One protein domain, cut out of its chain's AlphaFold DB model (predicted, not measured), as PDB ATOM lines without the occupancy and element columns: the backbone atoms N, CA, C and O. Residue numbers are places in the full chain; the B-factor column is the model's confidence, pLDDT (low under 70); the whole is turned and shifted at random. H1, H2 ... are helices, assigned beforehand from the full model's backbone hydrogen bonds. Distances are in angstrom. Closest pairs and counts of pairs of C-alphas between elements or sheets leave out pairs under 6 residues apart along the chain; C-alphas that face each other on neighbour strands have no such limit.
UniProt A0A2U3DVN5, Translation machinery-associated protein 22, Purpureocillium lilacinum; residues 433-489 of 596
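This is residues 433 to 489 of the 596 residues of the protein "Translation machinery-associated protein 22" of Purpureocillium lilacinum (UniProt A0A2U3DVN5). Three helices end to end make a flat, open V with one tip turned in: the long helices H2 and H3 are its two arms, joined at a corner by residues 468 and 469, and the shorter H1 is folded back on the first part of H2. The middle between H1 and H3 is empty, and most of H2 and H3 stands free, with residues 452 to 464 of H2 and residues 477 to 489 of H3 near no distant part of the chain. The printed part has 57 residues with three named helices, in the order H1, H2, H3, and no named strand; the class is all helix. The whole is loose, with a radius of gyration of the C-alphas of 14.2 A, and the C-alphas span 38 by 31 by 10 A.

The first helix, H1, holds residues 433 to 442, from Arg 433 to His 442, and begins at the first printed residue, whose C-alpha is at (14.300, 4.559, 109.636). It is 14.3 A long from first to last C-alpha. His 443 follows, and then H2 takes residues 444 to 467, from Lys 444 with its C-alpha at (24.515, 1.899, 120.112) to Ser 467. With 24 residues H2 is the longest helix, 31.6 A from first to last C-alpha, and it has a kink of 43 degrees near residue 453. After Leu 468 and Ser 469 comes H3, residues 470 to 489, from Val 470 to Ala 489. H3 is 28.2 A long from first to last C-alpha and ends at the last printed residue, with C-alpha 489 at (-0.598, 2.430, 105.018).

H1 and H2 touch, with 4 pairs of C-alphas within 8 A. Their closest C-alphas are those of Leu 439 and Tyr 447, 5.7 A apart. H2 touches H1 with residues 446 to 447 alone. The two run opposite ways at a shallow tilt of 31 degrees and form a helical hairpin; their centres are 15.1 A apart. H2 and H3 are close but not clearly touching, with 1 pair of C-alphas within 8 A. That closest pair is Thr 465 and Gln 473, whose C-alphas are 6.5 A apart. H2 and H3 run opposite ways at a steep tilt of 39 degrees, and their centres are 19.6 A apart. H1 and H3 are apart. In H1 every pair of O i and N i+4 is within hydrogen-bond range, while in H2 it is 18 of 20 pairs and in H3 15 of 16.

The outline is flat. The two C-alphas farthest apart are those of His 442 and Glu 471, 38.4 A from each other. The first and last printed C-alphas, those of Arg 433 and Ala 489, are 15.7 A apart. The printed part has no cut. The link from H1 to H2, of 1 residue, and the link from H2 to H3, of 2 residues, are both tight. Residues 466 to 472, of which 470 to 472 belong to H3, also stand free. The mean pLDDT of the printed part is 70.4. It is 80 in H1, 69 in H2 and 68 in H3. The model's confidence is low, under 70, at 31 residues: 452 to 469, 471 to 473, 476 to 477, 480 to 481, 483 to 485 and 487 to 489.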
ATOM      1  N   ARG A 433      14.188   3.414 108.711       70.94
ATOM      2  CA  ARG A 433      14.300   4.559 109.636       70.94
ATOM      3  C   ARG A 433      13.858   4.244 111.068       70.94
ATOM      4  O   ARG A 433      14.568   4.584 112.005       70.94
ATOM      5  N   LYS A 434      12.740   3.527 111.235       73.50
ATOM      6  CA  LYS A 434      12.250   3.088 112.554       73.50
ATOM      7  C   LYS A 434      13.234   2.101 113.190       73.50
ATOM      8  O   LYS A 434      13.533   2.208 114.373       73.50
ATOM      9  N   CYS A 435      13.804   1.203 112.378       79.62
ATOM     10  CA  CYS A 435      14.880   0.301 112.799       79.62
ATOM     11  C   CYS A 435      16.113   1.064 113.310       79.62
ATOM     12  O   CYS A 435      16.688   0.686 114.325       79.62
ATOM     13  N   GLN A 436      16.525   2.117 112.602       76.75
ATOM     14  CA  GLN A 436      17.655   2.968 112.966       76.75
ATOM     15  C   GLN A 436      17.406   3.695 114.297       76.75
ATOM     16  O   GLN A 436      18.198   3.553 115.224       76.75
ATOM     17  N   GLU A 437      16.275   4.387 114.426       80.94
ATOM     18  CA  GLU A 437      15.897   5.153 115.623       80.94
ATOM     19  C   GLU A 437      15.740   4.239 116.870       80.94
ATOM     20  O   GLU A 437      16.136   4.600 117.984       80.94
ATOM     21  N   TRP A 438      15.255   3.003 116.688       82.94
ATOM     22  CA  TRP A 438      15.220   1.981 117.743       82.94
ATOM     23  C   TRP A 438      16.616   1.448 118.111       82.94
ATOM     24  O   TRP A 438      16.938   1.295 119.291       82.94
ATOM     25  N   LEU A 439      17.481   1.192 117.125       84.44
ATOM     26  CA  LEU A 439      18.817   0.637 117.363       84.44
ATOM     27  C   LEU A 439      19.767   1.668 118.002       84.44
ATOM     28  O   LEU A 439      20.548   1.306 118.882       84.44
ATOM     29  N   GLU A 440      19.652   2.948 117.632       81.25
ATOM     30  CA  GLU A 440      20.355   4.075 118.269       81.25
ATOM     31  C   GLU A 440      19.960   4.262 119.745       81.25
ATOM     32  O   GLU A 440      20.783   4.686 120.561       81.25
ATOM     33  N   SER A 441      18.716   3.937 120.116       82.69
ATOM     34  CA  SER A 441      18.228   4.057 121.497       82.69
ATOM     35  C   SER A 441      18.547   2.833 122.364       82.69
ATOM     36  O   SER A 441      18.892   3.008 123.532       82.69
ATOM     37  N   HIS A 442      18.507   1.615 121.808       84.25
ATOM     38  CA  HIS A 442      18.681   0.372 122.577       84.25
ATOM     39  C   HIS A 442      20.102  -0.213 122.523       84.25
ATOM     40  O   HIS A 442      20.597  -0.718 123.531       84.25
ATOM     41  N   HIS A 443      20.788  -0.154 121.373       83.50
ATOM     42  CA  HIS A 443      22.045  -0.883 121.145       83.50
ATOM     43  C   HIS A 443      23.043  -0.108 120.271       83.50
ATOM     44  O   HIS A 443      23.417  -0.550 119.182       83.50
ATOM     45  N   LYS A 444      23.544   1.019 120.792       84.81
ATOM     46  CA  LYS A 444      24.515   1.899 120.112       84.81
ATOM     47  C   LYS A 444      25.733   1.164 119.539       84.81
ATOM     48  O   LYS A 444      26.081   1.399 118.395       84.81
ATOM     49  N   GLU A 445      26.305   0.192 120.249       77.94
ATOM     50  CA  GLU A 445      27.440  -0.598 119.732       77.94
ATOM     51  C   GLU A 445      27.100  -1.449 118.494       77.94
ATOM     52  O   GLU A 445      27.956  -1.672 117.636       77.94
ATOM     53  N   MET A 446      25.860  -1.941 118.386       74.50
ATOM     54  CA  MET A 446      25.395  -2.659 117.192       74.50
ATOM     55  C   MET A 446      24.995  -1.688 116.085       74.50
ATOM     56  O   MET A 446      25.262  -1.974 114.920       74.50
ATOM     57  N   TYR A 447      24.430  -0.532 116.445       79.44
ATOM     58  CA  TYR A 447      24.217   0.563 115.507       79.44
ATOM     59  C   TYR A 447      25.536   0.994 114.864       79.44
ATOM     60  O   TYR A 447      25.670   0.869 113.653       79.44
ATOM     61  N   ASP A 448      26.546   1.376 115.647       81.38
ATOM     62  CA  ASP A 448      27.851   1.793 115.134       81.38
ATOM     63  C   ASP A 448      28.527   0.681 114.319       81.38
ATOM     64  O   ASP A 448      29.165   0.965 113.309       81.38
ATOM     65  N   ARG A 449      28.364  -0.600 114.675       81.06
ATOM     66  CA  ARG A 449      28.948  -1.714 113.904       81.06
ATOM     67  C   ARG A 449      28.275  -1.938 112.548       81.06
ATOM     68  O   ARG A 449      28.975  -2.190 111.573       81.06
ATOM     69  N   ILE A 450      26.946  -1.873 112.482       77.50
ATOM     70  CA  ILE A 450      26.182  -2.081 111.240       77.50
ATOM     71  C   ILE A 450      26.267  -0.820 110.370       77.50
ATOM     72  O   ILE A 450      26.647  -0.875 109.201       77.50
ATOM     73  N   TRP A 451      26.003   0.337 110.970       71.62
ATOM     74  CA  TRP A 451      25.905   1.618 110.286       71.62
ATOM     75  C   TRP A 451      27.238   2.343 110.097       71.62
ATOM     76  O   TRP A 451      27.246   3.340 109.394       71.62
ATOM     77  N   SER A 452      28.382   1.862 110.603       69.88
ATOM     78  CA  SER A 452      29.695   2.327 110.101       69.88
ATOM     79  C   SER A 452      30.058   1.688 108.759       69.88
ATOM     80  O   SER A 452      30.594   2.377 107.890       69.88
ATOM     81  N   ALA A 453      29.711   0.414 108.545       65.00
ATOM     82  CA  ALA A 453      29.800  -0.205 107.225       65.00
ATOM     83  C   ALA A 453      28.856   0.515 106.253       65.00
ATOM     84  O   ALA A 453      29.310   1.019 105.223       65.00
ATOM     85  N   ASP A 454      27.585   0.683 106.639       61.88
ATOM     86  CA  ASP A 454      26.635   1.441 105.825       61.88
ATOM     87  C   ASP A 454      26.970   2.944 105.732       61.88
ATOM     88  O   ASP A 454      26.641   3.520 104.711       61.88
ATOM     89  N   ARG A 455      27.699   3.595 106.659       59.62
ATOM     90  CA  ARG A 455      28.089   5.024 106.513       59.62
ATOM     91  C   ARG A 455      28.998   5.260 105.308       59.62
ATOM     92  O   ARG A 455      28.797   6.215 104.565       59.62
ATOM     93  N   ASN A 456      29.952   4.358 105.076       58.69
ATOM     94  CA  ASN A 456      30.796   4.389 103.878       58.69
ATOM     95  C   ASN A 456      29.968   4.109 102.606       58.69
ATOM     96  O   ASN A 456      30.250   4.653 101.540       58.69
ATOM     97  N   ILE A 457      28.927   3.275 102.715       62.03
ATOM     98  CA  ILE A 457      28.012   2.958 101.610       62.03
ATOM     99  C   ILE A 457      27.026   4.108 101.364       62.03
ATOM    100  O   ILE A 457      26.714   4.371 100.208       62.03
ATOM    101  N   THR A 458      26.584   4.849 102.385       61.66
ATOM    102  CA  THR A 458      25.743   6.042 102.236       61.66
ATOM    103  C   THR A 458      26.546   7.218 101.718       61.66
ATOM    104  O   THR A 458      26.048   7.877 100.823       61.66
ATOM    105  N   GLU A 459      27.796   7.441 102.135       66.44
ATOM    106  CA  GLU A 459      28.659   8.435 101.475       66.44
ATOM    107  C   GLU A 459      28.886   8.077  99.994       66.44
ATOM    108  O   GLU A 459      28.787   8.941  99.122       66.44
ATOM    109  N   ALA A 460      29.091   6.793  99.672       60.56
ATOM    110  CA  ALA A 460      29.179   6.333  98.285       60.56
ATOM    111  C   ALA A 460      27.844   6.454  97.517       60.56
ATOM    112  O   ALA A 460      27.851   6.774  96.328       60.56
ATOM    113  N   LEU A 461      26.698   6.231  98.168       61.47
ATOM    114  CA  LEU A 461      25.359   6.333  97.576       61.47
ATOM    115  C   LEU A 461      24.896   7.790  97.444       61.47
ATOM    116  O   LEU A 461      24.192   8.123  96.494       61.47
ATOM    117  N   GLU A 462      25.315   8.676  98.341       64.25
ATOM    118  CA  GLU A 462      25.111  10.122  98.274       64.25
ATOM    119  C   GLU A 462      26.020  10.731  97.205       64.25
ATOM    120  O   GLU A 462      25.539  11.499  96.381       64.25
ATOM    121  N   ALA A 463      27.276  10.289  97.077       68.19
ATOM    122  CA  ALA A 463      28.122  10.628  95.931       68.19
ATOM    123  C   ALA A 463      27.548  10.091  94.600       68.19
ATOM    124  O   ALA A 463      27.534  10.801  93.590       68.19
ATOM    125  N   ALA A 464      27.012   8.866  94.578       61.41
ATOM    126  CA  ALA A 464      26.355   8.292  93.401       61.41
ATOM    127  C   ALA A 464      25.039   9.011  93.048       61.41
ATOM    128  O   ALA A 464      24.761   9.257  91.879       61.41
ATOM    129  N   THR A 465      24.228   9.399  94.033       62.53
ATOM    130  CA  THR A 465      22.977  10.133  93.780       62.53
ATOM    131  C   THR A 465      23.208  11.613  93.491       62.53
ATOM    132  O   THR A 465      22.468  12.166  92.682       62.53
ATOM    133  N   ALA A 466      24.254  12.240  94.035       67.50
ATOM    134  CA  ALA A 466      24.682  13.595  93.684       67.50
ATOM    135  C   ALA A 466      25.319  13.676  92.286       67.50
ATOM    136  O   ALA A 466      25.176  14.694  91.612       67.50
ATOM    137  N   SER A 467      25.982  12.608  91.823       65.69
ATOM    138  CA  SER A 467      26.479  12.510  90.439       65.69
ATOM    139  C   SER A 467      25.399  12.100  89.426       65.69
ATOM    140  O   SER A 467      25.550  12.355  88.230       65.69
ATOM    141  N   LEU A 468      24.271  11.542  89.881       61.28
ATOM    142  CA  LEU A 468      23.062  11.381  89.072       61.28
ATOM    143  C   LEU A 468      22.302  12.709  88.945       61.28
ATOM    144  O   LEU A 468      22.128  13.455  89.907       61.28
ATOM    145  N   SER A 469      21.798  12.999  87.744       62.97
ATOM    146  CA  SER A 469      21.138  14.276  87.462       62.97
ATOM    147  C   SER A 469      19.827  14.466  88.243       62.97
ATOM    148  O   SER A 469      19.149  13.513  88.637       62.97
ATOM    149  N   VAL A 470      19.427  15.731  88.410       74.06
ATOM    150  CA  VAL A 470      18.245  16.166  89.187       74.06
ATOM    151  C   VAL A 470      16.934  15.484  88.741       74.06
ATOM    152  O   VAL A 470      16.017  15.307  89.541       74.06
ATOM    153  N   GLU A 471      16.843  15.057  87.479       62.53
ATOM    154  CA  GLU A 471      15.748  14.233  86.940       62.53
ATOM    155  C   GLU A 471      15.689  12.831  87.573       62.53
ATOM    156  O   GLU A 471      14.613  12.361  87.949       62.53
ATOM    157  N   ALA A 472      16.835  12.159  87.712       67.81
ATOM    158  CA  ALA A 472      16.932  10.809  88.267       67.81
ATOM    159  C   ALA A 472      16.679  10.809  89.783       67.81
ATOM    160  O   ALA A 472      15.875  10.009  90.268       67.81
ATOM    161  N   GLN A 473      17.265  11.770  90.508       66.69
ATOM    162  CA  GLN A 473      17.010  11.996  91.939       66.69
ATOM    163  C   GLN A 473      15.505  12.148  92.228       66.69
ATOM    164  O   GLN A 473      14.954  11.477  93.101       66.69
ATOM    165  N   LYS A 474      14.799  12.970  91.434       70.44
ATOM    166  CA  LYS A 474      13.349  13.208  91.570       70.44
ATOM    167  C   LYS A 474      12.476  11.994  91.240       70.44
ATOM    168  O   LYS A 474      11.316  11.973  91.654       70.44
ATOM    169  N   ARG A 475      12.990  10.994  90.515       70.38
ATOM    170  CA  ARG A 475      12.296   9.716  90.278       70.38
ATOM    171  C   ARG A 475      12.561   8.744  91.430       70.38
ATOM    172  O   ARG A 475      11.603   8.249  92.016       70.38
ATOM    173  N   ALA A 476      13.820   8.582  91.842       63.84
ATOM    174  CA  ALA A 476      14.202   7.751  92.988       63.84
ATOM    175  C   ALA A 476      13.485   8.169  94.289       63.84
ATOM    176  O   ALA A 476      12.912   7.324  94.974       63.84
ATOM    177  N   ALA A 477      13.425   9.473  94.584       69.81
ATOM    178  CA  ALA A 477      12.725   9.999  95.758       69.81
ATOM    179  C   ALA A 477      11.212   9.702  95.740       69.81
ATOM    180  O   ALA A 477      10.638   9.358  96.773       69.81
ATOM    181  N   LYS A 478      10.563   9.776  94.569       73.44
ATOM    182  CA  LYS A 478       9.130   9.464  94.422       73.44
ATOM    183  C   LYS A 478       8.843   7.974  94.583       73.44
ATOM    184  O   LYS A 478       7.843   7.622  95.204       73.44
ATOM    185  N   ASP A 479       9.711   7.101  94.078       70.81
ATOM    186  CA  ASP A 479       9.582   5.655  94.282       70.81
ATOM    187  C   ASP A 479       9.862   5.239  95.733       70.81
ATOM    188  O   ASP A 479       9.176   4.360  96.253       70.81
ATOM    189  N   ALA A 480      10.801   5.901  96.418       67.94
ATOM    190  CA  ALA A 480      11.018   5.719  97.852       67.94
ATOM    191  C   ALA A 480       9.773   6.129  98.661       67.94
ATOM    192  O   ALA A 480       9.215   5.301  99.379       67.94
ATOM    193  N   GLN A 481       9.267   7.353  98.466       67.25
ATOM    194  CA  GLN A 481       8.066   7.864  99.147       67.25
ATOM    195  C   GLN A 481       6.815   7.014  98.867       67.25
ATOM    196  O   GLN A 481       6.012   6.765  99.763       67.25
ATOM    197  N   LYS A 482       6.649   6.512  97.637       72.44
ATOM    198  CA  LYS A 482       5.529   5.629  97.271       72.44
ATOM    199  C   LYS A 482       5.636   4.238  97.911       72.44
ATOM    200  O   LYS A 482       4.611   3.579  98.091       72.44
ATOM    201  N   LYS A 483       6.845   3.786  98.263       68.94
ATOM    202  CA  LYS A 483       7.080   2.530  98.993       68.94
ATOM    203  C   LYS A 483       6.894   2.710 100.499       68.94
ATOM    204  O   LYS A 483       6.169   1.906 101.077       68.94
ATOM    205  N   THR A 484       7.431   3.773 101.110       67.06
ATOM    206  CA  THR A 484       7.212   4.056 102.544       67.06
ATOM    207  C   THR A 484       5.734   4.290 102.835       67.06
ATOM    208  O   THR A 484       5.168   3.554 103.632       67.06
ATOM    209  N   ALA A 485       5.054   5.157 102.077       66.81
ATOM    210  CA  ALA A 485       3.625   5.413 102.271       66.81
ATOM    211  C   ALA A 485       2.749   4.160 102.062       66.81
ATOM    212  O   ALA A 485       1.685   4.042 102.667       66.81
ATOM    213  N   LYS A 486       3.178   3.193 101.233       70.25
ATOM    214  CA  LYS A 486       2.479   1.905 101.073       70.25
ATOM    215  C   LYS A 486       2.760   0.936 102.230       70.25
ATOM    216  O   LYS A 486       1.864   0.172 102.578       70.25
ATOM    217  N   ALA A 487       3.960   0.966 102.814       64.44
ATOM    218  CA  ALA A 487       4.295   0.210 104.020       64.44
ATOM    219  C   ALA A 487       3.571   0.783 105.247       64.44
ATOM    220  O   ALA A 487       2.887   0.048 105.947       64.44
ATOM    221  N   GLU A 488       3.599   2.100 105.441       65.69
ATOM    222  CA  GLU A 488       2.923   2.794 106.543       65.69
ATOM    223  C   GLU A 488       1.398   2.664 106.439       65.69
ATOM    224  O   GLU A 488       0.739   2.377 107.433       65.69
ATOM    225  N   ALA A 489       0.819   2.736 105.233       64.00
ATOM    226  CA  ALA A 489      -0.598   2.430 105.018       64.00
ATOM    227  C   ALA A 489      -0.942   0.928 105.125       64.00
ATOM    228  O   ALA A 489      -2.126   0.583 105.099       64.00
TER     229      ALA A 489